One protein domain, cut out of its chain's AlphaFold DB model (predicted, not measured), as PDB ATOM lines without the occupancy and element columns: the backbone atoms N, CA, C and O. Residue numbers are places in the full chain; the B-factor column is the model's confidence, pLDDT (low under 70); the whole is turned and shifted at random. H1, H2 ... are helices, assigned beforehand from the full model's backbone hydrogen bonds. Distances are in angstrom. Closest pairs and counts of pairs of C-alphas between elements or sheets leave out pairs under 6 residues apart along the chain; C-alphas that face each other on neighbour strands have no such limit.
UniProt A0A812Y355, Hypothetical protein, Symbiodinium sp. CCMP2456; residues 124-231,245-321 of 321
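Overview. This is residues 124 to 231 and 245 to 321 of the 321 residues of the protein "Hypothetical protein" of Symbiodinium sp. CCMP2456 (UniProt A0A812Y355). This is a rod built round one long helix, H7, which lies in the core and runs through most of its length; H4, H6, H8 and H9 pack round it towards its last residues as an up-and-down bundle, each running against the one before. Towards its first residues H3 lies alongside it, H1 packs on H3, and H2 sits across that end. The printed part has 185 residues with nine named helices, H1 to H9 in chain order, and no named strand: all helix. It is only just loose, close to compact, with a radius of gyration of the C-alphas of 19.5 A and spans of 63 by 27 by 24 A.

Along the chain. Find C-alpha 246 at (15.293, 80.239, 7.781); from there H7, residues 246 to 277, runs 46.6 A to C-alpha 277 at (41.658, 118.181, 1.901). After it come H8, residues 281 to 298, 25.7 A, and H9, residues 301 to 319, 27.1 A. Go back to C-alpha 124 at (28.376, 93.905, -10.483), where H1, residues 124 to 140, begins its 24.1 A. Then follow H2, residues 146 to 154, H3, residues 158 to 179, 31.5 A, H4, residues 182 to 197, 21.1 A, H5, residues 201 to 204, and H6, residues 206 to 224, 26.1 A, with a kink of 26 degrees near residue 218.

Arrangement. Start at the hub, H7, which touches six helices. With residues 246 to 260 alone it touches H3, the same way at a shallow tilt of 7 degrees; look at the C-alphas of Ala 171 and Ala 253, the closest, 4.1 A apart. H6 touches it, opposite ways at 17 degrees, closest at C-alphas 211 and 270, 5.7 A. H7 and H8 form a helical hairpin, closest at C-alphas 275 and 284, 4.0 A; H8 and H9 form another, closest at C-alphas 288 and 311, 5.9 A. H9 touches H7, closest at C-alphas 268 and 307, 6.1 A. H4 touches H7 at a steep tilt of 46 degrees, closest at C-alphas 191 and 274, 7.0 A. H2 touches H7, closest at C-alphas 153 and 246, 5.9 A. H1 touches H3, closest at C-alphas 127 and 173, 5.2 A, but is apart from H7. H5 touches no helix but is near H6. Every O i to N i+4 pair is within hydrogen-bond range in H1, H2, H3, H7 and H8; in H4 it is 9 of 12, in H6 and H9 14 of 15, and H5 is too short for such a pair.

Size, cuts and confidence. The two farthest C-alphas, of Ala 155 and Arg 321, are 64.2 A apart. Residues 232 to 244 are not printed; C-alphas 231 and 245 are 10.0 A apart across this cut, between H6 and H7. The links that are printed whole are tight. Mean pLDDT of the printed part is 86.4; residues 197 to 202 and 226 are under 70.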
ATOM      1  N   HIS A 124      29.298  92.979 -11.137       83.31
ATOM      2  CA  HIS A 124      28.376  93.905 -10.483       83.31
ATOM      3  C   HIS A 124      26.938  93.708 -10.976       83.31
ATOM      4  O   HIS A 124      26.013  93.566 -10.174       83.31
ATOM      5  N   GLU A 125      26.749  93.639 -12.293       84.25
ATOM      6  CA  GLU A 125      25.451  93.417 -12.934       84.25
ATOM      7  C   GLU A 125      24.880  92.034 -12.607       84.25
ATOM      8  O   GLU A 125      23.687  91.904 -12.308       84.25
ATOM      9  N   ALA A 126      25.727  91.002 -12.589       82.88
ATOM     10  CA  ALA A 126      25.343  89.663 -12.164       82.88
ATOM     11  C   ALA A 126      24.931  89.639 -10.685       82.88
ATOM     12  O   ALA A 126      23.892  89.069 -10.348       82.88
ATOM     13  N   ALA A 127      25.689  90.293  -9.799       84.38
ATOM     14  CA  ALA A 127      25.371  90.387  -8.376       84.38
ATOM     15  C   ALA A 127      24.053  91.135  -8.131       84.38
ATOM     16  O   ALA A 127      23.238  90.700  -7.316       84.38
ATOM     17  N   GLU A 128      23.807  92.225  -8.859       86.62
ATOM     18  CA  GLU A 128      22.546  92.963  -8.798       86.62
ATOM     19  C   GLU A 128      21.371  92.127  -9.323       86.62
ATOM     20  O   GLU A 128      20.310  92.083  -8.697       86.62
ATOM     21  N   SER A 129      21.562  91.403 -10.427       85.88
ATOM     22  CA  SER A 129      20.545  90.502 -10.979       85.88
ATOM     23  C   SER A 129      20.211  89.370 -10.007       85.88
ATOM     24  O   SER A 129      19.039  89.128  -9.721       85.88
ATOM     25  N   LEU A 130      21.228  88.733  -9.419       85.50
ATOM     26  CA  LEU A 130      21.062  87.705  -8.389       85.50
ATOM     27  C   LEU A 130      20.323  88.245  -7.167       85.50
ATOM     28  O   LEU A 130      19.407  87.592  -6.671       85.50
ATOM     29  N   LYS A 131      20.670  89.449  -6.707       86.25
ATOM     30  CA  LYS A 131      19.980  90.101  -5.593       86.25
ATOM     31  C   LYS A 131      18.499  90.331  -5.901       86.25
ATOM     32  O   LYS A 131      17.652  90.039  -5.060       86.25
ATOM     33  N   ARG A 132      18.173  90.835  -7.096       87.75
ATOM     34  CA  ARG A 132      16.783  91.059  -7.535       87.75
ATOM     35  C   ARG A 132      16.001  89.754  -7.627       87.75
ATOM     36  O   ARG A 132      14.880  89.697  -7.132       87.75
ATOM     37  N   LEU A 133      16.600  88.714  -8.205       87.25
ATOM     38  CA  LEU A 133      15.989  87.388  -8.318       87.25
ATOM     39  C   LEU A 133      15.748  86.759  -6.945       87.25
ATOM     40  O   LEU A 133      14.648  86.286  -6.683       87.25
ATOM     41  N   ALA A 134      16.737  86.802  -6.052       86.50
ATOM     42  CA  ALA A 134      16.592  86.276  -4.700       86.50
ATOM     43  C   ALA A 134      15.531  87.055  -3.903       86.50
ATOM     44  O   ALA A 134      14.725  86.450  -3.203       86.50
ATOM     45  N   LYS A 135      15.449  88.383  -4.077       88.69
ATOM     46  CA  LYS A 135      14.391  89.201  -3.465       88.69
ATOM     47  C   LYS A 135      13.010  88.825  -4.006       88.69
ATOM     48  O   LYS A 135      12.087  88.636  -3.225       88.69
ATOM     49  N   ALA A 136      12.877  88.677  -5.323       86.69
ATOM     50  CA  ALA A 136      11.628  88.247  -5.944       86.69
ATOM     51  C   ALA A 136      11.215  86.845  -5.473       86.69
ATOM     52  O   ALA A 136      10.045  86.627  -5.181       86.69
ATOM     53  N   ALA A 137      12.165  85.914  -5.340       86.12
ATOM     54  CA  ALA A 137      11.907  84.576  -4.817       86.12
ATOM     55  C   ALA A 137      11.402  84.608  -3.366       86.12
ATOM     56  O   ALA A 137      10.441  83.912  -3.046       86.12
ATOM     57  N   VAL A 138      12.001  85.446  -2.512       88.12
ATOM     58  CA  VAL A 138      11.548  85.664  -1.127       88.12
ATOM     59  C   VAL A 138      10.110  86.184  -1.094       88.12
ATOM     60  O   VAL A 138       9.263  85.590  -0.424       88.12
ATOM     61  N   THR A 139       9.804  87.214  -1.883       88.81
ATOM     62  CA  THR A 139       8.455  87.794  -1.943       88.81
ATOM     63  C   THR A 139       7.421  86.824  -2.524       88.81
ATOM     64  O   THR A 139       6.337  86.684  -1.966       88.81
ATOM     65  N   LEU A 140       7.743  86.093  -3.598       87.88
ATOM     66  CA  LEU A 140       6.831  85.112  -4.211       87.88
ATOM     67  C   LEU A 140       6.483  83.954  -3.270       87.88
ATOM     68  O   LEU A 140       5.387  83.407  -3.347       87.88
ATOM     69  N   LYS A 141       7.406  83.584  -2.379       86.56
ATOM     70  CA  LYS A 141       7.192  82.559  -1.351       86.56
ATOM     71  C   LYS A 141       6.458  83.086  -0.113       86.56
ATOM     72  O   LYS A 141       6.252  82.324   0.825       86.56
ATOM     73  N   GLY A 142       6.099  84.371  -0.078       87.62
ATOM     74  CA  GLY A 142       5.467  84.989   1.087       87.62
ATOM     75  C   GLY A 142       6.380  85.034   2.314       87.62
ATOM     76  O   GLY A 142       5.889  85.123   3.432       87.62
ATOM     77  N   LEU A 143       7.704  84.979   2.131       87.31
ATOM     78  CA  LEU A 143       8.675  84.993   3.236       87.31
ATOM     79  C   LEU A 143       8.816  86.378   3.891       87.31
ATOM     80  O   LEU A 143       9.577  86.547   4.836       87.31
ATOM     81  N   ASP A 144       8.073  87.366   3.399       83.69
ATOM     82  CA  ASP A 144       7.876  88.649   4.068       83.69
ATOM     83  C   ASP A 144       6.866  88.539   5.241       83.69
ATOM     84  O   ASP A 144       6.792  89.445   6.069       83.69
ATOM     85  N   ASP A 145       6.117  87.429   5.344       89.31
ATOM     86  CA  ASP A 145       5.182  87.135   6.437       89.31
ATOM     87  C   ASP A 145       5.875  86.390   7.596       89.31
ATOM     88  O   ASP A 145       6.369  85.266   7.455       89.31
ATOM     89  N   GLU A 146       5.865  87.003   8.782       88.62
ATOM     90  CA  GLU A 146       6.420  86.428  10.013       88.62
ATOM     91  C   GLU A 146       5.784  85.088  10.397       88.62
ATOM     92  O   GLU A 146       6.465  84.220  10.945       88.62
ATOM     93  N   ALA A 147       4.497  84.880  10.108       89.75
ATOM     94  CA  ALA A 147       3.823  83.619  10.402       89.75
ATOM     95  C   ALA A 147       4.375  82.478   9.535       89.75
ATOM     96  O   ALA A 147       4.578  81.362  10.022       89.75
ATOM     97  N   VAL A 148       4.670  82.767   8.263       87.94
ATOM     98  CA  VAL A 148       5.284  81.808   7.336       87.94
ATOM     99  C   VAL A 148       6.696  81.467   7.794       87.94
ATOM    100  O   VAL A 148       7.040  80.287   7.869       87.94
ATOM    101  N   LEU A 149       7.494  82.473   8.151       87.44
ATOM    102  CA  LEU A 149       8.859  82.275   8.639       87.44
ATOM    103  C   LEU A 149       8.902  81.458   9.930       87.44
ATOM    104  O   LEU A 149       9.664  80.499  10.024       87.44
ATOM    105  N   ARG A 150       8.034  81.782  10.892       90.19
ATOM    106  CA  ARG A 150       7.936  81.054  12.158       90.19
ATOM    107  C   ARG A 150       7.589  79.583  11.942       90.19
ATOM    108  O   ARG A 150       8.249  78.716  12.501       90.19
ATOM    109  N   ARG A 151       6.618  79.297  11.068       91.88
ATOM    110  CA  ARG A 151       6.256  77.924  10.677       91.88
ATOM    111  C   ARG A 151       7.451  77.169  10.083       91.88
ATOM    112  O   ARG A 151       7.640  75.996  10.390       91.88
ATOM    113  N   LEU A 152       8.238  77.826   9.228       87.94
ATOM    114  CA  LEU A 152       9.410  77.220   8.586       87.94
ATOM    115  C   LEU A 152      10.563  76.962   9.564       87.94
ATOM    116  O   LEU A 152      11.315  76.011   9.360       87.94
ATOM    117  N   ASP A 153      10.693  77.774  10.614       87.44
ATOM    118  CA  ASP A 153      11.682  77.567  11.675       87.44
ATOM    119  C   ASP A 153      11.234  76.507  12.700       87.44
ATOM    120  O   ASP A 153      12.064  75.750  13.200       87.44
ATOM    121  N   GLU A 154       9.935  76.410  12.997       90.31
ATOM    122  CA  GLU A 154       9.371  75.429  13.939       90.31
ATOM    123  C   GLU A 154       9.282  74.011  13.344       90.31
ATOM    124  O   GLU A 154       9.395  73.025  14.075       90.31
ATOM    125  N   ALA A 155       9.116  73.893  12.022       86.88
ATOM    126  CA  ALA A 155       9.059  72.619  11.303       86.88
ATOM    127  C   ALA A 155      10.016  72.616  10.090       86.88
ATOM    128  O   ALA A 155       9.574  72.784   8.945       86.88
ATOM    129  N   PRO A 156      11.329  72.410  10.318       84.31
ATOM    130  CA  PRO A 156      12.331  72.488   9.263       84.31
ATOM    131  C   PRO A 156      12.084  71.440   8.172       84.31
ATOM    132  O   PRO A 156      11.834  70.265   8.443       84.31
ATOM    133  N   SER A 157      12.152  71.865   6.913       86.12
ATOM    134  CA  SER A 157      11.790  71.062   5.744       86.12
ATOM    135  C   SER A 157      12.604  71.460   4.508       86.12
ATOM    136  O   SER A 157      13.444  72.359   4.542       86.12
ATOM    137  N   ALA A 158      12.348  70.819   3.366       85.12
ATOM    138  CA  ALA A 158      12.929  71.260   2.098       85.12
ATOM    139  C   ALA A 158      12.541  72.715   1.752       85.12
ATOM    140  O   ALA A 158      13.335  73.440   1.149       85.12
ATOM    141  N   GLU A 159      11.348  73.158   2.168       85.38
ATOM    142  CA  GLU A 159      10.873  74.532   1.982       85.38
ATOM    143  C   GLU A 159      11.689  75.520   2.831       85.38
ATOM    144  O   GLU A 159      12.124  76.550   2.311       85.38
ATOM    145  N   SER A 160      11.995  75.172   4.090       87.94
ATOM    146  CA  SER A 160      12.836  76.006   4.962       87.94
ATOM    147  C   SER A 160      14.271  76.090   4.436       87.94
ATOM    148  O   SER A 160      14.832  77.180   4.372       87.94
ATOM    149  N   SER A 161      14.832  74.985   3.933       86.88
ATOM    150  CA  SER A 161      16.152  74.978   3.288       86.88
ATOM    151  C   SER A 161      16.197  75.841   2.026       86.88
ATOM    152  O   SER A 161      17.174  76.552   1.788       86.88
ATOM    153  N   ALA A 162      15.141  75.816   1.210       85.81
ATOM    154  CA  ALA A 162      15.050  76.669   0.031       85.81
ATOM    155  C   ALA A 162      14.920  78.154   0.409       85.81
ATOM    156  O   ALA A 162      15.492  79.001  -0.274       85.81
ATOM    157  N   ALA A 163      14.191  78.476   1.481       88.38
ATOM    158  CA  ALA A 163      14.092  79.831   2.022       88.38
ATOM    159  C   ALA A 163      15.437  80.320   2.594       88.38
ATOM    160  O   ALA A 163      15.913  81.395   2.231       88.38
ATOM    161  N   ALA A 164      16.100  79.491   3.404       89.38
ATOM    162  CA  ALA A 164      17.432  79.737   3.949       89.38
ATOM    163  C   ALA A 164      18.458  80.021   2.842       89.38
ATOM    164  O   ALA A 164      19.216  80.988   2.925       89.38
ATOM    165  N   ARG A 165      18.433  79.230   1.761       87.62
ATOM    166  CA  ARG A 165      19.282  79.428   0.579       87.62
ATOM    167  C   ARG A 165      19.051  80.796  -0.056       87.62
ATOM    168  O   ARG A 165      20.015  81.482  -0.380       87.62
ATOM    169  N   ASP A 166      17.798  81.192  -0.246       89.75
ATOM    170  CA  ASP A 166      17.471  82.456  -0.910       89.75
ATOM    171  C   ASP A 166      17.888  83.662  -0.045       89.75
ATOM    172  O   ASP A 166      18.452  84.629  -0.564       89.75
ATOM    173  N   TYR A 167      17.742  83.580   1.283       91.31
ATOM    174  CA  TYR A 167      18.301  84.582   2.197       91.31
ATOM    175  C   TYR A 167      19.836  84.587   2.217       91.31
ATOM    176  O   TYR A 167      20.449  85.657   2.230       91.31
ATOM    177  N   GLN A 168      20.482  83.420   2.145       88.75
ATOM    178  CA  GLN A 168      21.938  83.327   2.016       88.75
ATOM    179  C   GLN A 168      22.424  83.967   0.701       88.75
ATOM    180  O   GLN A 168      23.419  84.696   0.700       88.75
ATOM    181  N   LEU A 169      21.696  83.780  -0.409       87.69
ATOM    182  CA  LEU A 169      21.953  84.478  -1.675       87.69
ATOM    183  C   LEU A 169      21.788  85.990  -1.532       87.69
ATOM    184  O   LEU A 169      22.643  86.734  -2.013       87.69
ATOM    185  N   LEU A 170      20.735  86.464  -0.860       89.56
ATOM    186  CA  LEU A 170      20.526  87.894  -0.608       89.56
ATOM    187  C   LEU A 170      21.673  88.519   0.195       89.56
ATOM    188  O   LEU A 170      22.155  89.600  -0.157       89.56
ATOM    189  N   ALA A 171      22.136  87.828   1.237       88.88
ATOM    190  CA  ALA A 171      23.265  88.260   2.051       88.88
ATOM    191  C   ALA A 171      24.550  88.365   1.213       88.88
ATOM    192  O   ALA A 171      25.185  89.422   1.174       88.88
ATOM    193  N   ARG A 172      24.907  87.293   0.491       86.06
ATOM    194  CA  ARG A 172      26.130  87.224  -0.327       86.06
ATOM    195  C   ARG A 172      26.118  88.217  -1.490       86.06
ATOM    196  O   ARG A 172      27.109  88.910  -1.707       86.06
ATOM    197  N   SER A 173      25.007  88.304  -2.223       85.56
ATOM    198  CA  SER A 173      24.870  89.200  -3.383       85.56
ATOM    199  C   SER A 173      24.926  90.676  -2.985       85.56
ATOM    200  O   SER A 173      25.507  91.478  -3.711       85.56
ATOM    201  N   SER A 174      24.406  91.044  -1.808       87.88
ATOM    202  CA  SER A 174      24.471  92.423  -1.310       87.88
ATOM    203  C   SER A 174      25.905  92.878  -1.036       87.88
ATOM    204  O   SER A 174      26.276  93.982  -1.436       87.88
ATOM    205  N   VAL A 175      26.717  92.026  -0.401       86.00
ATOM    206  CA  VAL A 175      28.143  92.310  -0.162       86.00
ATOM    207  C   VAL A 175      28.909  92.356  -1.481       86.00
ATOM    208  O   VAL A 175      29.652  93.304  -1.725       86.00
ATOM    209  N   LEU A 176      28.678  91.379  -2.363       80.94
ATOM    210  CA  LEU A 176      29.351  91.307  -3.659       80.94
ATOM    211  C   LEU A 176      29.073  92.545  -4.521       80.94
ATOM    212  O   LEU A 176      29.995  93.113  -5.104       80.94
ATOM    213  N   ARG A 177      27.819  93.004  -4.562       85.94
ATOM    214  CA  ARG A 177      27.431  94.209  -5.305       85.94
ATOM    215  C   ARG A 177      28.173  95.450  -4.813       85.94
ATOM    216  O   ARG A 177      28.581  96.273  -5.623       85.94
ATOM    217  N   LEU A 178      28.346  95.591  -3.496       85.50
ATOM    218  CA  LEU A 178      29.109  96.694  -2.911       85.50
ATOM    219  C   LEU A 178      30.589  96.618  -3.312       85.50
ATOM    220  O   LEU A 178      31.130  97.601  -3.809       85.50
ATOM    221  N   GLN A 179      31.215  95.450  -3.152       79.25
ATOM    222  CA  GLN A 179      32.632  95.218  -3.473       79.25
ATOM    223  C   GLN A 179      32.976  95.466  -4.946       79.25
ATOM    224  O   GLN A 179      34.097  95.843  -5.278       79.25
ATOM    225  N   THR A 180      31.992  95.282  -5.820       78.62
ATOM    226  CA  THR A 180      32.093  95.502  -7.265       78.62
ATOM    227  C   THR A 180      31.457  96.822  -7.711       78.62
ATOM    228  O   THR A 180      31.289  97.023  -8.904       78.62
ATOM    229  N   SER A 181      31.069  97.717  -6.792       83.12
ATOM    230  CA  SER A 181      30.471  99.026  -7.122       83.12
ATOM    231  C   SER A 181      31.520 100.075  -7.487       83.12
ATOM    232  O   SER A 181      32.662 100.000  -7.030       83.12
ATOM    233  N   ARG A 182      31.136 101.092  -8.267       83.19
ATOM    234  CA  ARG A 182      32.035 102.172  -8.711       83.19
ATOM    235  C   ARG A 182      32.555 102.991  -7.549       83.19
ATOM    236  O   ARG A 182      33.747 103.289  -7.472       83.19
ATOM    237  N   SER A 183      31.682 103.271  -6.590       84.94
ATOM    238  CA  SER A 183      32.041 104.003  -5.380       84.94
ATOM    239  C   SER A 183      33.134 103.300  -4.571       84.94
ATOM    240  O   SER A 183      34.044 103.956  -4.073       84.94
ATOM    241  N   MET A 184      33.085 101.971  -4.464       82.62
ATOM    242  CA  MET A 184      34.080 101.214  -3.705       82.62
ATOM    243  C   MET A 184      35.308 100.862  -4.554       82.62
ATOM    244  O   MET A 184      36.431 101.193  -4.191       82.62
ATOM    245  N   ALA A 185      35.117 100.218  -5.704       75.31
ATOM    246  CA  ALA A 185      36.217  99.687  -6.504       75.31
ATOM    247  C   ALA A 185      37.068 100.779  -7.171       75.31
ATOM    248  O   ALA A 185      38.264 100.572  -7.354       75.31
ATOM    249  N   VAL A 186      36.481 101.936  -7.513       77.38
ATOM    250  CA  VAL A 186      37.184 103.018  -8.226       77.38
ATOM    251  C   VAL A 186      37.503 104.190  -7.305       77.38
ATOM    252  O   VAL A 186      38.664 104.580  -7.214       77.38
ATOM    253  N   LEU A 187      36.524 104.757  -6.590       84.19
ATOM    254  CA  LEU A 187      36.783 105.977  -5.806       84.19
ATOM    255  C   LEU A 187      37.633 105.699  -4.567       84.19
ATOM    256  O   LEU A 187      38.628 106.388  -4.346       84.19
ATOM    257  N   GLN A 188      37.297 104.670  -3.782       83.56
ATOM    258  CA  GLN A 188      38.103 104.308  -2.610       83.56
ATOM    259  C   GLN A 188      39.530 103.904  -3.013       83.56
ATOM    260  O   GLN A 188      40.492 104.280  -2.342       83.56
ATOM    261  N   ALA A 189      39.670 103.185  -4.131       74.62
ATOM    262  CA  ALA A 189      40.954 102.842  -4.737       74.62
ATOM    263  C   ALA A 189      41.783 104.071  -5.102       74.62
ATOM    264  O   ALA A 189      42.950 104.177  -4.726       74.62
ATOM    265  N   TYR A 190      41.171 104.989  -5.846       79.00
ATOM    266  CA  TYR A 190      41.810 106.204  -6.322       79.00
ATOM    267  C   TYR A 190      42.291 107.069  -5.153       79.00
ATOM    268  O   TYR A 190      43.456 107.466  -5.123       79.00
ATOM    269  N   ILE A 191      41.439 107.259  -4.140       83.94
ATOM    270  CA  ILE A 191      41.786 107.957  -2.896       83.94
ATOM    271  C   ILE A 191      42.946 107.246  -2.189       83.94
ATOM    272  O   ILE A 191      43.950 107.879  -1.867       83.94
ATOM    273  N   GLY A 192      42.861 105.925  -2.004       78.25
ATOM    274  CA  GLY A 192      43.912 105.137  -1.356       78.25
ATOM    275  C   GLY A 192      45.263 105.236  -2.071       78.25
ATOM    276  O   GLY A 192      46.291 105.439  -1.427       78.25
ATOM    277  N   LYS A 193      45.276 105.165  -3.407       74.00
ATOM    278  CA  LYS A 193      46.506 105.326  -4.197       74.00
ATOM    279  C   LYS A 193      47.046 106.747  -4.115       74.00
ATOM    280  O   LYS A 193      48.258 106.931  -4.068       74.00
ATOM    281  N   ARG A 194      46.171 107.752  -4.076       76.56
ATOM    282  CA  ARG A 194      46.589 109.147  -3.956       76.56
ATOM    283  C   ARG A 194      47.225 109.439  -2.593       76.56
ATOM    284  O   ARG A 194      48.255 110.097  -2.545       76.56
ATOM    285  N   ILE A 195      46.696 108.838  -1.531       76.88
ATOM    286  CA  ILE A 195      47.300 108.833  -0.195       76.88
ATOM    287  C   ILE A 195      48.673 108.132  -0.187       76.88
ATOM    288  O   ILE A 195      49.597 108.605   0.462       76.88
ATOM    289  N   GLN A 196      48.826 107.004  -0.891       71.12
ATOM    290  CA  GLN A 196      50.105 106.278  -0.965       71.12
ATOM    291  C   GLN A 196      51.168 106.997  -1.807       71.12
ATOM    292  O   GLN A 196      52.353 106.911  -1.489       71.12
ATOM    293  N   GLY A 197      50.752 107.662  -2.890       66.19
ATOM    294  CA  GLY A 197      51.644 108.373  -3.811       66.19
ATOM    295  C   GLY A 197      52.323 109.585  -3.178       66.19
ATOM    296  O   GLY A 197      53.448 109.910  -3.543       66.19
ATOM    297  N   ASP A 198      51.683 110.200  -2.184       67.12
ATOM    298  CA  ASP A 198      52.275 111.250  -1.362       67.12
ATOM    299  C   ASP A 198      52.411 110.761   0.085       67.12
ATOM    300  O   ASP A 198      51.541 110.955   0.937       67.12
ATOM    301  N   GLY A 199      53.551 110.128   0.377       61.34
ATOM    302  CA  GLY A 199      53.878 109.581   1.698       61.34
ATOM    303  C   GLY A 199      53.907 110.611   2.839       61.34
ATOM    304  O   GLY A 199      54.096 110.227   3.994       61.34
ATOM    305  N   THR A 200      53.710 111.903   2.547       68.44
ATOM    306  CA  THR A 200      53.603 112.978   3.541       68.44
ATOM    307  C   THR A 200      52.161 113.376   3.874       68.44
ATOM    308  O   THR A 200      51.946 114.104   4.847       68.44
ATOM    309  N   VAL A 201      51.169 112.873   3.130       69.19
ATOM    310  CA  VAL A 201      49.736 113.165   3.323       69.19
ATOM    311  C   VAL A 201      49.211 112.590   4.632       69.19
ATOM    312  O   VAL A 201      48.516 113.278   5.380       69.19
ATOM    313  N   LEU A 202      49.560 111.337   4.940       66.81
ATOM    314  CA  LEU A 202      48.979 110.609   6.074       66.81
ATOM    315  C   LEU A 202      49.197 111.288   7.437       66.81
ATOM    316  O   LEU A 202      48.226 111.424   8.179       66.81
ATOM    317  N   PRO A 203      50.406 111.776   7.783       71.25
ATOM    318  CA  PRO A 203      50.612 112.503   9.036       71.25
ATOM    319  C   PRO A 203      49.898 113.861   9.101       71.25
ATOM    320  O   PRO A 203      49.701 114.388  10.193       71.25
ATOM    321  N   ARG A 204      49.539 114.452   7.952       79.69
ATOM    322  CA  ARG A 204      48.947 115.798   7.857       79.69
ATOM    323  C   ARG A 204      47.419 115.785   7.849       79.69
ATOM    324  O   ARG A 204      46.819 116.784   8.230       79.69
ATOM    325  N   LEU A 205      46.804 114.667   7.457       86.56
ATOM    326  CA  LEU A 205      45.351 114.506   7.340       86.56
ATOM    327  C   LEU A 205      44.834 113.375   8.258       86.56
ATOM    328  O   LEU A 205      44.407 112.321   7.775       86.56
ATOM    329  N   PRO A 206      44.850 113.561   9.593       85.69
ATOM    330  CA  PRO A 206      44.476 112.512  10.547       85.69
ATOM    331  C   PRO A 206      43.014 112.062  10.408       85.69
ATOM    332  O   PRO A 206      42.715 110.880  10.589       85.69
ATOM    333  N   THR A 207      42.105 112.973  10.043       90.31
ATOM    334  CA  THR A 207      40.693 112.658   9.775       90.31
ATOM    335  C   THR A 207      40.561 111.702   8.595       90.31
ATOM    336  O   THR A 207      39.921 110.656   8.714       90.31
ATOM    337  N   LEU A 208      41.231 112.013   7.482       88.69
ATOM    338  CA  LEU A 208      41.213 111.188   6.280       88.69
ATOM    339  C   LEU A 208      41.782 109.788   6.545       88.69
ATOM    340  O   LEU A 208      41.198 108.787   6.129       88.69
ATOM    341  N   TRP A 209      42.883 109.703   7.296       85.44
ATOM    342  CA  TRP A 209      43.460 108.419   7.693       85.44
ATOM    343  C   TRP A 209      42.503 107.592   8.558       85.44
ATOM    344  O   TRP A 209      42.298 106.406   8.295       85.44
ATOM    345  N   SER A 210      41.871 108.221   9.551       88.62
ATOM    346  CA  SER A 210      40.877 107.570  10.409       88.62
ATOM    347  C   SER A 210      39.712 107.000   9.593       88.62
ATOM    348  O   SER A 210      39.320 105.850   9.794       88.62
ATOM    349  N   LEU A 211      39.207 107.755   8.610       90.44
ATOM    350  CA  LEU A 211      38.152 107.299   7.700       90.44
ATOM    351  C   LEU A 211      38.601 106.121   6.830       90.44
ATOM    352  O   LEU A 211      37.848 105.161   6.665       90.44
ATOM    353  N   PHE A 212      39.831 106.153   6.317       85.06
ATOM    354  CA  PHE A 212      40.377 105.064   5.511       85.06
ATOM    355  C   PHE A 212      40.524 103.767   6.327       85.06
ATOM    356  O   PHE A 212      40.089 102.699   5.888       85.06
ATOM    357  N   VAL A 213      41.053 103.862   7.552       85.00
ATOM    358  CA  VAL A 213      41.145 102.726   8.483       85.00
ATOM    359  C   VAL A 213      39.753 102.213   8.852       85.00
ATOM    360  O   VAL A 213      39.521 101.008   8.787       85.00
ATOM    361  N   LYS A 214      38.806 103.107   9.166       89.00
ATOM    362  CA  LYS A 214      37.399 102.779   9.464       89.00
ATOM    363  C   LYS A 214      36.730 102.029   8.309       89.00
ATOM    364  O   LYS A 214      35.981 101.084   8.548       89.00
ATOM    365  N   ALA A 215      37.001 102.417   7.062       86.44
ATOM    366  CA  ALA A 215      36.489 101.713   5.889       86.44
ATOM    367  C   ALA A 215      37.045 100.280   5.810       86.44
ATOM    368  O   ALA A 215      36.273  99.333   5.648       86.44
ATOM    369  N   GLY A 216      38.359 100.111   5.988       81.12
ATOM    370  CA  GLY A 216      39.013  98.800   5.973       81.12
ATOM    371  C   GLY A 216      38.548  97.869   7.099       81.12
ATOM    372  O   GLY A 216      38.211  96.712   6.844       81.12
ATOM    373  N   THR A 217      38.465  98.370   8.336       83.44
ATOM    374  CA  THR A 217      37.994  97.577   9.485       83.44
ATOM    375  C   THR A 217      36.537  97.165   9.321       83.44
ATOM    376  O   THR A 217      36.209  96.003   9.540       83.44
ATOM    377  N   HIS A 218      35.673  98.063   8.840       87.69
ATOM    378  CA  HIS A 218      34.269  97.743   8.593       87.69
ATOM    379  C   HIS A 218      34.096  96.617   7.559       87.69
ATOM    380  O   HIS A 218      33.227  95.759   7.722       87.69
ATOM    381  N   ILE A 219      34.908  96.582   6.496       82.06
ATOM    382  CA  ILE A 219      34.861  95.492   5.508       82.06
ATOM    383  C   ILE A 219      35.156  94.152   6.184       82.06
ATOM    384  O   ILE A 219      34.335  93.234   6.126       82.06
ATOM    385  N   ARG A 220      36.290  94.065   6.882       78.62
ATOM    386  CA  ARG A 220      36.726  92.846   7.567       78.62
ATOM    387  C   ARG A 220      35.706  92.388   8.615       78.62
ATOM    388  O   ARG A 220      35.292  91.227   8.620       78.62
ATOM    389  N   ASP A 221      35.277  93.310   9.471       81.88
ATOM    390  CA  ASP A 221      34.549  92.989  10.697       81.88
ATOM    391  C   ASP A 221      33.038  92.867  10.479       81.88
ATOM    392  O   ASP A 221      32.399  92.077  11.166       81.88
ATOM    393  N   ALA A 222      32.452  93.602   9.527       80.75
ATOM    394  CA  ALA A 222      30.997  93.661   9.346       80.75
ATOM    395  C   ALA A 222      30.504  93.084   8.013       80.75
ATOM    396  O   ALA A 222      29.373  92.602   7.941       80.75
ATOM    397  N   LEU A 223      31.316  93.106   6.953       77.94
ATOM    398  CA  LEU A 223      30.909  92.592   5.637       77.94
ATOM    399  C   LEU A 223      31.410  91.178   5.365       77.94
ATOM    400  O   LEU A 223      30.784  90.463   4.583       77.94
ATOM    401  N   LEU A 224      32.492  90.768   6.025       72.75
ATOM    402  CA  LEU A 224      33.131  89.490   5.740       72.75
ATOM    403  C   LEU A 224      33.010  88.500   6.901       72.75
ATOM    404  O   LEU A 224      32.859  87.313   6.650       72.75
ATOM    405  N   SER A 225      32.949  88.943   8.157       71.38
ATOM    406  CA  SER A 225      32.877  88.060   9.337       71.38
ATOM    407  C   SER A 225      31.666  87.105   9.382       71.38
ATOM    408  O   SER A 225      30.565  87.470   8.972       71.38
ATOM    409  N   GLY A 226      31.871  85.892   9.918       69.94
ATOM    410  CA  GLY A 226      30.821  85.054  10.524       69.94
ATOM    411  C   GLY A 226      29.651  84.611   9.640       69.94
ATOM    412  O   GLY A 226      28.505  84.792  10.036       69.94
ATOM    413  N   GLU A 227      29.903  84.022   8.466       74.69
ATOM    414  CA  GLU A 227      28.815  83.390   7.711       74.69
ATOM    415  C   GLU A 227      28.470  82.008   8.304       74.69
ATOM    416  O   GLU A 227      29.370  81.171   8.409       74.69
ATOM    417  N   PRO A 228      27.206  81.747   8.690       76.31
ATOM    418  CA  PRO A 228      26.789  80.426   9.141       76.31
ATOM    419  C   PRO A 228      26.933  79.389   8.020       76.31
ATOM    420  O   PRO A 228      26.743  79.685   6.836       76.31
ATOM    421  N   GLU A 229      27.244  78.151   8.400       81.31
ATOM    422  CA  GLU A 229      27.175  77.018   7.480       81.31
ATOM    423  C   GLU A 229      25.733  76.855   6.988       81.31
ATOM    424  O   GLU A 229      24.792  76.893   7.780       81.31
ATOM    425  N   GLY A 230      25.549  76.750   5.672       80.00
ATOM    426  CA  GLY A 230      24.233  76.849   5.061       80.00
ATOM    427  C   GLY A 230      24.102  76.100   3.745       80.00
ATOM    428  O   GLY A 230      25.071  75.500   3.276       80.00
ATOM    429  N   PRO A 231      22.923  76.184   3.105       77.88
ATOM    430  CA  PRO A 231      22.612  75.464   1.868       77.88
ATOM    431  C   PRO A 231      23.595  75.696   0.710       77.88
ATOM    432  O   PRO A 231      23.630  74.909  -0.230       77.88
ATOM    433  N   LEU A 245      17.326  76.042   9.029       86.12
ATOM    434  CA  LEU A 245      16.442  77.070   9.578       86.12
ATOM    435  C   LEU A 245      16.524  78.340   8.739       86.12
ATOM    436  O   LEU A 245      17.600  78.718   8.281       86.12
ATOM    437  N   CYS A 246      15.402  79.022   8.569       87.69
ATOM    438  CA  CYS A 246      15.293  80.239   7.781       87.69
ATOM    439  C   CYS A 246      15.738  81.481   8.572       87.69
ATOM    440  O   CYS A 246      16.443  82.343   8.033       87.69
ATOM    441  N   GLY A 247      15.369  81.565   9.855       87.75
ATOM    442  CA  GLY A 247      15.618  82.711  10.733       87.75
ATOM    443  C   GLY A 247      17.071  83.209  10.758       87.75
ATOM    444  O   GLY A 247      17.297  84.402  10.531       87.75
ATOM    445  N   PRO A 248      18.084  82.337  10.948       88.88
ATOM    446  CA  PRO A 248      19.488  82.750  10.959       88.88
ATOM    447  C   PRO A 248      19.945  83.421   9.655       88.88
ATOM    448  O   PRO A 248      20.631  84.444   9.691       88.88
ATOM    449  N   PHE A 249      19.534  82.900   8.494       90.19
ATOM    450  CA  PHE A 249      19.921  83.468   7.197       90.19
ATOM    451  C   PHE A 249      19.158  84.753   6.885       90.19
ATOM    452  O   PHE A 249      19.730  85.666   6.290       90.19
ATOM    453  N   ARG A 250      17.902  84.872   7.332       91.69
ATOM    454  CA  ARG A 250      17.158  86.137   7.278       91.69
ATOM    455  C   ARG A 250      17.859  87.221   8.098       91.69
ATOM    456  O   ARG A 250      18.070  88.325   7.592       91.69
ATOM    457  N   GLY A 251      18.262  86.893   9.327       91.19
ATOM    458  CA  GLY A 251      19.041  87.784  10.190       91.19
ATOM    459  C   GLY A 251      20.358  88.209   9.538       91.19
ATOM    460  O   GLY A 251      20.662  89.400   9.485       91.19
ATOM    461  N   LEU A 252      21.084  87.259   8.941       90.62
ATOM    462  CA  LEU A 252      22.302  87.533   8.178       90.62
ATOM    463  C   LEU A 252      22.044  88.478   6.992       90.62
ATOM    464  O   LEU A 252      22.795  89.432   6.796       90.62
ATOM    465  N   ALA A 253      20.999  88.239   6.196       91.56
ATOM    466  CA  ALA A 253      20.664  89.082   5.049       91.56
ATOM    467  C   ALA A 253      20.357  90.525   5.477       91.56
ATOM    468  O   ALA A 253      20.878  91.469   4.877       91.56
ATOM    469  N   ALA A 254      19.575  90.698   6.547       92.00
ATOM    470  CA  ALA A 254      19.275  92.005   7.123       92.00
ATOM    471  C   ALA A 254      20.541  92.699   7.652       92.00
ATOM    472  O   ALA A 254      20.794  93.861   7.323       92.00
ATOM    473  N   GLN A 255      21.377  91.975   8.402       92.62
ATOM    474  CA  GLN A 255      22.644  92.484   8.923       92.62
ATOM    475  C   GLN A 255      23.571  92.937   7.791       92.62
ATOM    476  O   GLN A 255      24.052  94.067   7.811       92.62
ATOM    477  N   ARG A 256      23.790  92.100   6.768       90.69
ATOM    478  CA  ARG A 256      24.650  92.444   5.625       90.69
ATOM    479  C   ARG A 256      24.116  93.641   4.854       90.69
ATOM    480  O   ARG A 256      24.906  94.488   4.450       90.69
ATOM    481  N   GLN A 257      22.802  93.750   4.675       90.94
ATOM    482  CA  GLN A 257      22.203  94.916   4.031       90.94
ATOM    483  C   GLN A 257      22.448  96.199   4.842       90.94
ATOM    484  O   GLN A 257      22.821  97.217   4.258       90.94
ATOM    485  N   ALA A 258      22.298  96.149   6.168       91.50
ATOM    486  CA  ALA A 258      22.604  97.278   7.046       91.50
ATOM    487  C   ALA A 258      24.098  97.644   7.008       91.50
ATOM    488  O   ALA A 258      24.443  98.817   6.872       91.50
ATOM    489  N   SER A 259      24.991  96.652   7.037       92.06
ATOM    490  CA  SER A 259      26.436  96.858   6.897       92.06
ATOM    491  C   SER A 259      26.805  97.463   5.541       92.06
ATOM    492  O   SER A 259      27.646  98.353   5.480       92.06
ATOM    493  N   VAL A 260      26.167  97.043   4.446       91.12
ATOM    494  CA  VAL A 260      26.395  97.644   3.122       91.12
ATOM    495  C   VAL A 260      26.003  99.120   3.121       91.12
ATOM    496  O   VAL A 260      26.781  99.955   2.664       91.12
ATOM    497  N   THR A 261      24.833  99.453   3.673       91.44
ATOM    498  CA  THR A 261      24.391 100.845   3.831       91.44
ATOM    499  C   THR A 261      25.398 101.652   4.646       91.44
ATOM    500  O   THR A 261      25.866 102.693   4.188       91.44
ATOM    501  N   ARG A 262      25.824 101.124   5.798       92.38
ATOM    502  CA  ARG A 262      26.819 101.773   6.656       92.38
ATOM    503  C   ARG A 262      28.152 101.990   5.943       92.38
ATOM    504  O   ARG A 262      28.784 103.026   6.122       92.38
ATOM    505  N   HIS A 263      28.586 101.046   5.117       92.00
ATOM    506  CA  HIS A 263      29.821 101.208   4.359       92.00
ATOM    507  C   HIS A 263      29.710 102.315   3.303       92.00
ATOM    508  O   HIS A 263      30.638 103.101   3.150       92.00
ATOM    509  N   MET A 264      28.564 102.444   2.630       91.81
ATOM    510  CA  MET A 264      28.323 103.543   1.683       91.81
ATOM    511  C   MET A 264      28.316 104.921   2.362       91.81
ATOM    512  O   MET A 264      28.738 105.904   1.748       91.81
ATOM    513  N   GLU A 265      27.887 105.006   3.624       92.62
ATOM    514  CA  GLU A 265      28.022 106.218   4.446       92.62
ATOM    515  C   GLU A 265      29.494 106.518   4.753       92.62
ATOM    516  O   GLU A 265      29.940 107.645   4.566       92.62
ATOM    517  N   ILE A 266      30.277 105.504   5.141       92.88
ATOM    518  CA  ILE A 266      31.723 105.658   5.372       92.88
ATOM    519  C   ILE A 266      32.429 106.137   4.099       92.88
ATOM    520  O   ILE A 266      33.264 107.035   4.164       92.88
ATOM    521  N   LEU A 267      32.080 105.578   2.937       92.50
ATOM    522  CA  LEU A 267      32.614 106.025   1.650       92.50
ATOM    523  C   LEU A 267      32.201 107.463   1.325       92.50
ATOM    524  O   LEU A 267      33.015 108.213   0.801       92.50
ATOM    525  N   THR A 268      30.981 107.868   1.685       95.12
ATOM    526  CA  THR A 268      30.528 109.259   1.529       95.12
ATOM    527  C   THR A 268      31.417 110.203   2.338       95.12
ATOM    528  O   THR A 268      31.929 111.174   1.788       95.12
ATOM    529  N   GLU A 269      31.642 109.891   3.619       95.44
ATOM    530  CA  GLU A 269      32.534 110.661   4.499       95.44
ATOM    531  C   GLU A 269      33.957 110.717   3.922       95.44
ATOM    532  O   GLU A 269      34.545 111.791   3.817       95.44
ATOM    533  N   LEU A 270      34.493 109.567   3.499       94.12
ATOM    534  CA  LEU A 270      35.842 109.450   2.946       94.12
ATOM    535  C   LEU A 270      36.020 110.288   1.675       94.12
ATOM    536  O   LEU A 270      37.018 110.994   1.547       94.12
ATOM    537  N   ILE A 271      35.070 110.216   0.741       95.31
ATOM    538  CA  ILE A 271      35.111 110.955  -0.526       95.31
ATOM    539  C   ILE A 271      35.016 112.460  -0.267       95.31
ATOM    540  O   ILE A 271      35.820 113.212  -0.812       95.31
ATOM    541  N   SER A 272      34.084 112.895   0.587       96.12
ATOM    542  CA  SER A 272      33.935 114.308   0.947       96.12
ATOM    543  C   SER A 272      35.182 114.875   1.615       96.12
ATOM    544  O   SER A 272      35.645 115.947   1.229       96.12
ATOM    545  N   GLU A 273      35.748 114.157   2.586       95.12
ATOM    546  CA  GLU A 273      36.975 114.586   3.259       95.12
ATOM    547  C   GLU A 273      38.144 114.646   2.274       95.12
ATOM    548  O   GLU A 273      38.894 115.620   2.259       95.12
ATOM    549  N   SER A 274      38.267 113.641   1.402       92.81
ATOM    550  CA  SER A 274      39.305 113.618   0.369       92.81
ATOM    551  C   SER A 274      39.173 114.823  -0.555       92.81
ATOM    552  O   SER A 274      40.139 115.557  -0.725       92.81
ATOM    553  N   ALA A 275      37.981 115.080  -1.099       94.12
ATOM    554  CA  ALA A 275      37.726 116.216  -1.982       94.12
ATOM    555  C   ALA A 275      38.111 117.559  -1.344       94.12
ATOM    556  O   ALA A 275      38.651 118.425  -2.019       94.12
ATOM    557  N   ALA A 276      37.855 117.726  -0.044       93.88
ATOM    558  CA  ALA A 276      38.091 118.984   0.659       93.88
ATOM    559  C   ALA A 276      39.535 119.192   1.148       93.88
ATOM    560  O   ALA A 276      39.872 120.312   1.546       93.88
ATOM    561  N   THR A 277      40.350 118.134   1.217       90.88
ATOM    562  CA  THR A 277      41.658 118.181   1.901       90.88
ATOM    563  C   THR A 277      42.821 117.598   1.107       90.88
ATOM    564  O   THR A 277      43.958 118.019   1.312       90.88
ATOM    565  N   LEU A 278      42.558 116.637   0.220       86.94
ATOM    566  CA  LEU A 278      43.575 115.935  -0.564       86.94
ATOM    567  C   LEU A 278      43.768 116.540  -1.960       86.94
ATOM    568  O   LEU A 278      44.828 116.361  -2.555       86.94
ATOM    569  N   PHE A 279      42.750 117.221  -2.482       87.19
ATOM    570  CA  PHE A 279      42.733 117.775  -3.833       87.19
ATOM    571  C   PHE A 279      42.698 119.302  -3.798       87.19
ATOM    572  O   PHE A 279      42.277 119.902  -2.805       87.19
ATOM    573  N   ASP A 280      43.143 119.928  -4.887       90.00
ATOM    574  CA  ASP A 280      42.845 121.339  -5.119       90.00
ATOM    575  C   ASP A 280      41.340 121.544  -5.374       90.00
ATOM    576  O   ASP A 280      40.567 120.588  -5.451       90.00
ATOM    577  N   ALA A 281      40.901 122.802  -5.447       91.38
ATOM    578  CA  ALA A 281      39.479 123.114  -5.535       91.38
ATOM    579  C   ALA A 281      38.811 122.507  -6.782       91.38
ATOM    580  O   ALA A 281      37.723 121.943  -6.670       91.38
ATOM    581  N   ASP A 282      39.459 122.579  -7.947       91.56
ATOM    582  CA  ASP A 282      38.902 122.066  -9.201       91.56
ATOM    583  C   ASP A 282      38.824 120.534  -9.181       91.56
ATOM    584  O   ASP A 282      37.765 119.963  -9.450       91.56
ATOM    585  N   ASP A 283      39.909 119.861  -8.791       89.50
ATOM    586  CA  ASP A 283      39.945 118.401  -8.715       89.50
ATOM    587  C   ASP A 283      39.010 117.878  -7.609       89.50
ATOM    588  O   ASP A 283      38.328 116.867  -7.785       89.50
ATOM    589  N   GLY A 284      38.900 118.584  -6.481       93.06
ATOM    590  CA  GLY A 284      37.952 118.260  -5.415       93.06
ATOM    591  C   GLY A 284      36.498 118.330  -5.890       93.06
ATOM    592  O   GLY A 284      35.701 117.437  -5.592       93.06
ATOM    593  N   LEU A 285      36.146 119.350  -6.680       94.50
ATOM    594  CA  LEU A 285      34.819 119.474  -7.290       94.50
ATOM    595  C   LEU A 285      34.560 118.386  -8.340       94.50
ATOM    596  O   LEU A 285      33.469 117.807  -8.344       94.50
ATOM    597  N   ASP A 286      35.552 118.065  -9.172       91.69
ATOM    598  CA  ASP A 286      35.467 116.973 -10.146       91.69
ATOM    599  C   ASP A 286      35.240 115.620  -9.447       91.69
ATOM    600  O   ASP A 286      34.412 114.819  -9.893       91.69
ATOM    601  N   LEU A 287      35.924 115.365  -8.321       92.12
ATOM    602  CA  LEU A 287      35.749 114.140  -7.535       92.12
ATOM    603  C   LEU A 287      34.324 114.018  -6.990       92.12
ATOM    604  O   LEU A 287      33.729 112.942  -7.065       92.12
ATOM    605  N   LEU A 288      33.769 115.108  -6.453       94.88
ATOM    606  CA  LEU A 288      32.401 115.125  -5.928       94.88
ATOM    607  C   LEU A 288      31.361 114.943  -7.036       94.88
ATOM    608  O   LEU A 288      30.392 114.211  -6.837       94.88
ATOM    609  N   GLY A 289      31.571 115.564  -8.201       91.69
ATOM    610  CA  GLY A 289      30.705 115.388  -9.369       91.69
ATOM    611  C   GLY A 289      30.657 113.930  -9.824       91.69
ATOM    612  O   GLY A 289      29.581 113.339  -9.916       91.69
ATOM    613  N   LEU A 290      31.830 113.316  -9.990       89.69
ATOM    614  CA  LEU A 290      31.952 111.902 -10.334       89.69
ATOM    615  C   LEU A 290      31.298 110.986  -9.293       89.69
ATOM    616  O   LEU A 290      30.584 110.040  -9.635       89.69
ATOM    617  N   ALA A 291      31.546 111.256  -8.011       91.25
ATOM    618  CA  ALA A 291      30.974 110.476  -6.928       91.25
ATOM    619  C   ALA A 291      29.446 110.561  -6.911       91.25
ATOM    620  O   ALA A 291      28.785 109.549  -6.675       91.25
ATOM    621  N   GLU A 292      28.873 111.732  -7.202       91.75
ATOM    622  CA  GLU A 292      27.425 111.892  -7.326       91.75
ATOM    623  C   GLU A 292      26.858 110.960  -8.406       91.75
ATOM    624  O   GLU A 292      25.856 110.279  -8.172       91.75
ATOM    625  N   ASP A 293      27.518 110.871  -9.560       88.56
ATOM    626  CA  ASP A 293      27.074 110.032 -10.675       88.56
ATOM    627  C   ASP A 293      27.204 108.535 -10.372       88.56
ATOM    628  O   ASP A 293      26.274 107.764 -10.630       88.56
ATOM    629  N   PHE A 294      28.286 108.116  -9.713       87.62
ATOM    630  CA  PHE A 294      28.442 106.730  -9.261       87.62
ATOM    631  C   PHE A 294      27.390 106.344  -8.215       87.62
ATOM    632  O   PHE A 294      26.791 105.271  -8.297       87.62
ATOM    633  N   TYR A 295      27.077 107.232  -7.267       89.25
ATOM    634  CA  TYR A 295      26.018 106.978  -6.286       89.25
ATOM    635  C   TYR A 295      24.617 106.980  -6.915       89.25
ATOM    636  O   TYR A 295      23.747 106.222  -6.476       89.25
ATOM    637  N   LYS A 296      24.371 107.777  -7.964       85.75
ATOM    638  CA  LYS A 296      23.118 107.709  -8.738       85.75
ATOM    639  C   LYS A 296      22.958 106.378  -9.476       85.75
ATOM    640  O   LYS A 296      21.824 105.917  -9.621       85.75
ATOM    641  N   ALA A 297      24.048 105.765  -9.921       81.12
ATOM    642  CA  ALA A 297      24.006 104.468 -10.589       81.12
ATOM    643  C   ALA A 297      23.858 103.307  -9.588       81.12
ATOM    644  O   ALA A 297      22.945 102.493  -9.718       81.12
ATOM    645  N   ASP A 298      24.689 103.277  -8.542       80.06
ATOM    646  CA  ASP A 298      24.945 102.040  -7.790       80.06
ATOM    647  C   ASP A 298      24.295 102.015  -6.387       80.06
ATOM    648  O   ASP A 298      24.158 100.957  -5.757       80.06
ATOM    649  N   CYS A 299      23.892 103.175  -5.852       81.00
ATOM    650  CA  CYS A 299      23.451 103.309  -4.461       81.00
ATOM    651  C   CYS A 299      21.915 103.217  -4.313       81.00
ATOM    652  O   CYS A 299      21.196 103.835  -5.110       81.00
ATOM    653  N   PRO A 300      21.380 102.514  -3.284       77.94
ATOM    654  CA  PRO A 300      19.963 102.585  -2.914       77.94
ATOM    655  C   PRO A 300      19.485 104.025  -2.696       77.94
ATOM    656  O   PRO A 300      20.256 104.889  -2.274       77.94
ATOM    657  N   MET A 301      18.206 104.284  -2.977       79.06
ATOM    658  CA  MET A 301      17.633 105.633  -2.969       79.06
ATOM    659  C   MET A 301      17.781 106.330  -1.609       79.06
ATOM    660  O   MET A 301      18.070 107.526  -1.564       79.06
ATOM    661  N   GLU A 302      17.620 105.581  -0.520       77.75
ATOM    662  CA  GLU A 302      17.631 106.084   0.855       77.75
ATOM    663  C   GLU A 302      18.987 106.703   1.213       77.75
ATOM    664  O   GLU A 302      19.059 107.808   1.746       77.75
ATOM    665  N   VAL A 303      20.074 106.023   0.847       82.44
ATOM    666  CA  VAL A 303      21.445 106.489   1.097       82.44
ATOM    667  C   VAL A 303      21.820 107.592   0.110       82.44
ATOM    668  O   VAL A 303      22.405 108.606   0.489       82.44
ATOM    669  N   ARG A 304      21.413 107.441  -1.155       89.69
ATOM    670  CA  ARG A 304      21.717 108.384  -2.237       89.69
ATOM    671  C   ARG A 304      21.309 109.815  -1.902       89.69
ATOM    672  O   ARG A 304      22.096 110.728  -2.123       89.69
ATOM    673  N   GLN A 305      20.100 110.033  -1.385       88.38
ATOM    674  CA  GLN A 305      19.616 111.390  -1.106       88.38
ATOM    675  C   GLN A 305      20.478 112.108  -0.065       88.38
ATOM    676  O   GLN A 305      20.801 113.284  -0.239       88.38
ATOM    677  N   GLN A 306      20.858 111.404   1.001       90.56
ATOM    678  CA  GLN A 306      21.701 111.970   2.046       90.56
ATOM    679  C   GLN A 306      23.124 112.211   1.537       90.56
ATOM    680  O   GLN A 306      23.669 113.293   1.748       90.56
ATOM    681  N   THR A 307      23.695 111.259   0.797       92.88
ATOM    682  CA  THR A 307      25.024 111.405   0.195       92.88
ATOM    683  C   THR A 307      25.101 112.598  -0.756       92.88
ATOM    684  O   THR A 307      26.007 113.416  -0.639       92.88
ATOM    685  N   VAL A 308      24.120 112.761  -1.647       91.94
ATOM    686  CA  VAL A 308      24.078 113.891  -2.591       91.94
ATOM    687  C   VAL A 308      24.030 115.232  -1.850       91.94
ATOM    688  O   VAL A 308      24.690 116.186  -2.256       91.94
ATOM    689  N   LYS A 309      23.284 115.323  -0.738       93.56
ATOM    690  CA  LYS A 309      23.270 116.536   0.098       93.56
ATOM    691  C   LYS A 309      24.650 116.834   0.681       93.56
ATOM    692  O   LYS A 309      25.075 117.985   0.636       93.56
ATOM    693  N   ILE A 310      25.339 115.813   1.192       95.81
ATOM    694  CA  ILE A 310      26.688 115.949   1.752       95.81
ATOM    695  C   ILE A 310      27.661 116.420   0.668       95.81
ATOM    696  O   ILE A 310      28.324 117.433   0.863       95.81
ATOM    697  N   PHE A 311      27.685 115.773  -0.501       96.56
ATOM    698  CA  PHE A 311      28.565 116.170  -1.606       96.56
ATOM    699  C   PHE A 311      28.330 117.612  -2.053       96.56
ATOM    700  O   PHE A 311      29.285 118.362  -2.239       96.56
ATOM    701  N   ARG A 312      27.072 118.047  -2.154       95.62
ATOM    702  CA  ARG A 312      26.750 119.434  -2.519       95.62
ATOM    703  C   ARG A 312      27.177 120.439  -1.455       95.62
ATOM    704  O   ARG A 312      27.680 121.501  -1.813       95.62
ATOM    705  N   ALA A 313      27.007 120.108  -0.176       96.81
ATOM    706  CA  ALA A 313      27.476 120.947   0.923       96.81
ATOM    707  C   ALA A 313      29.011 121.059   0.924       96.81
ATOM    708  O   ALA A 313      29.543 122.161   1.032       96.81
ATOM    709  N   THR A 314      29.722 119.946   0.720       97.12
ATOM    710  CA  THR A 314      31.185 119.943   0.573       97.12
ATOM    711  C   THR A 314      31.622 120.782  -0.630       97.12
ATOM    712  O   THR A 314      32.521 121.605  -0.504       97.12
ATOM    713  N   ALA A 315      30.955 120.640  -1.779       95.94
ATOM    714  CA  ALA A 315      31.261 121.413  -2.980       95.94
ATOM    715  C   ALA A 315      31.054 122.924  -2.780       95.94
ATOM    716  O   ALA A 315      31.834 123.720  -3.294       95.94
ATOM    717  N   ALA A 316      30.020 123.333  -2.039       96.06
ATOM    718  CA  ALA A 316      29.820 124.737  -1.680       96.06
ATOM    719  C   ALA A 316      30.981 125.259  -0.819       96.06
ATOM    720  O   ALA A 316      31.580 126.271  -1.166       96.06
ATOM    721  N   ALA A 317      31.370 124.510   0.215       95.94
ATOM    722  CA  ALA A 317      32.481 124.882   1.088       95.94
ATOM    723  C   ALA A 317      33.834 124.959   0.355       95.94
ATOM    724  O   ALA A 317      34.664 125.790   0.704       95.94
ATOM    725  N   ILE A 318      34.069 124.116  -0.658       96.25
ATOM    726  CA  ILE A 318      35.278 124.191  -1.496       96.25
ATOM    727  C   ILE A 318      35.295 125.485  -2.320       96.25
ATOM    728  O   ILE A 318      36.339 126.114  -2.420       96.25
ATOM    729  N   ARG A 319      34.153 125.908  -2.881       93.81
ATOM    730  CA  ARG A 319      34.058 127.137  -3.695       93.81
ATOM    731  C   ARG A 319      34.211 128.428  -2.891       93.81
ATOM    732  O   ARG A 319      34.482 129.467  -3.480       93.81
ATOM    733  N   GLU A 320      33.959 128.377  -1.587       92.19
ATOM    734  CA  GLU A 320      34.070 129.527  -0.681       92.19
ATOM    735  C   GLU A 320      35.498 129.759  -0.157       92.19
ATOM    736  O   GLU A 320      35.758 130.810   0.429       92.19
ATOM    737  N   ARG A 321      36.401 128.787  -0.335       82.88
ATOM    738  CA  ARG A 321      37.816 128.865   0.061       82.88
ATOM    739  C   ARG A 321      38.668 129.517  -1.020       82.88
ATOM    740  O   ARG A 321      39.609 130.239  -0.623       82.88
TER     741      ARG A 321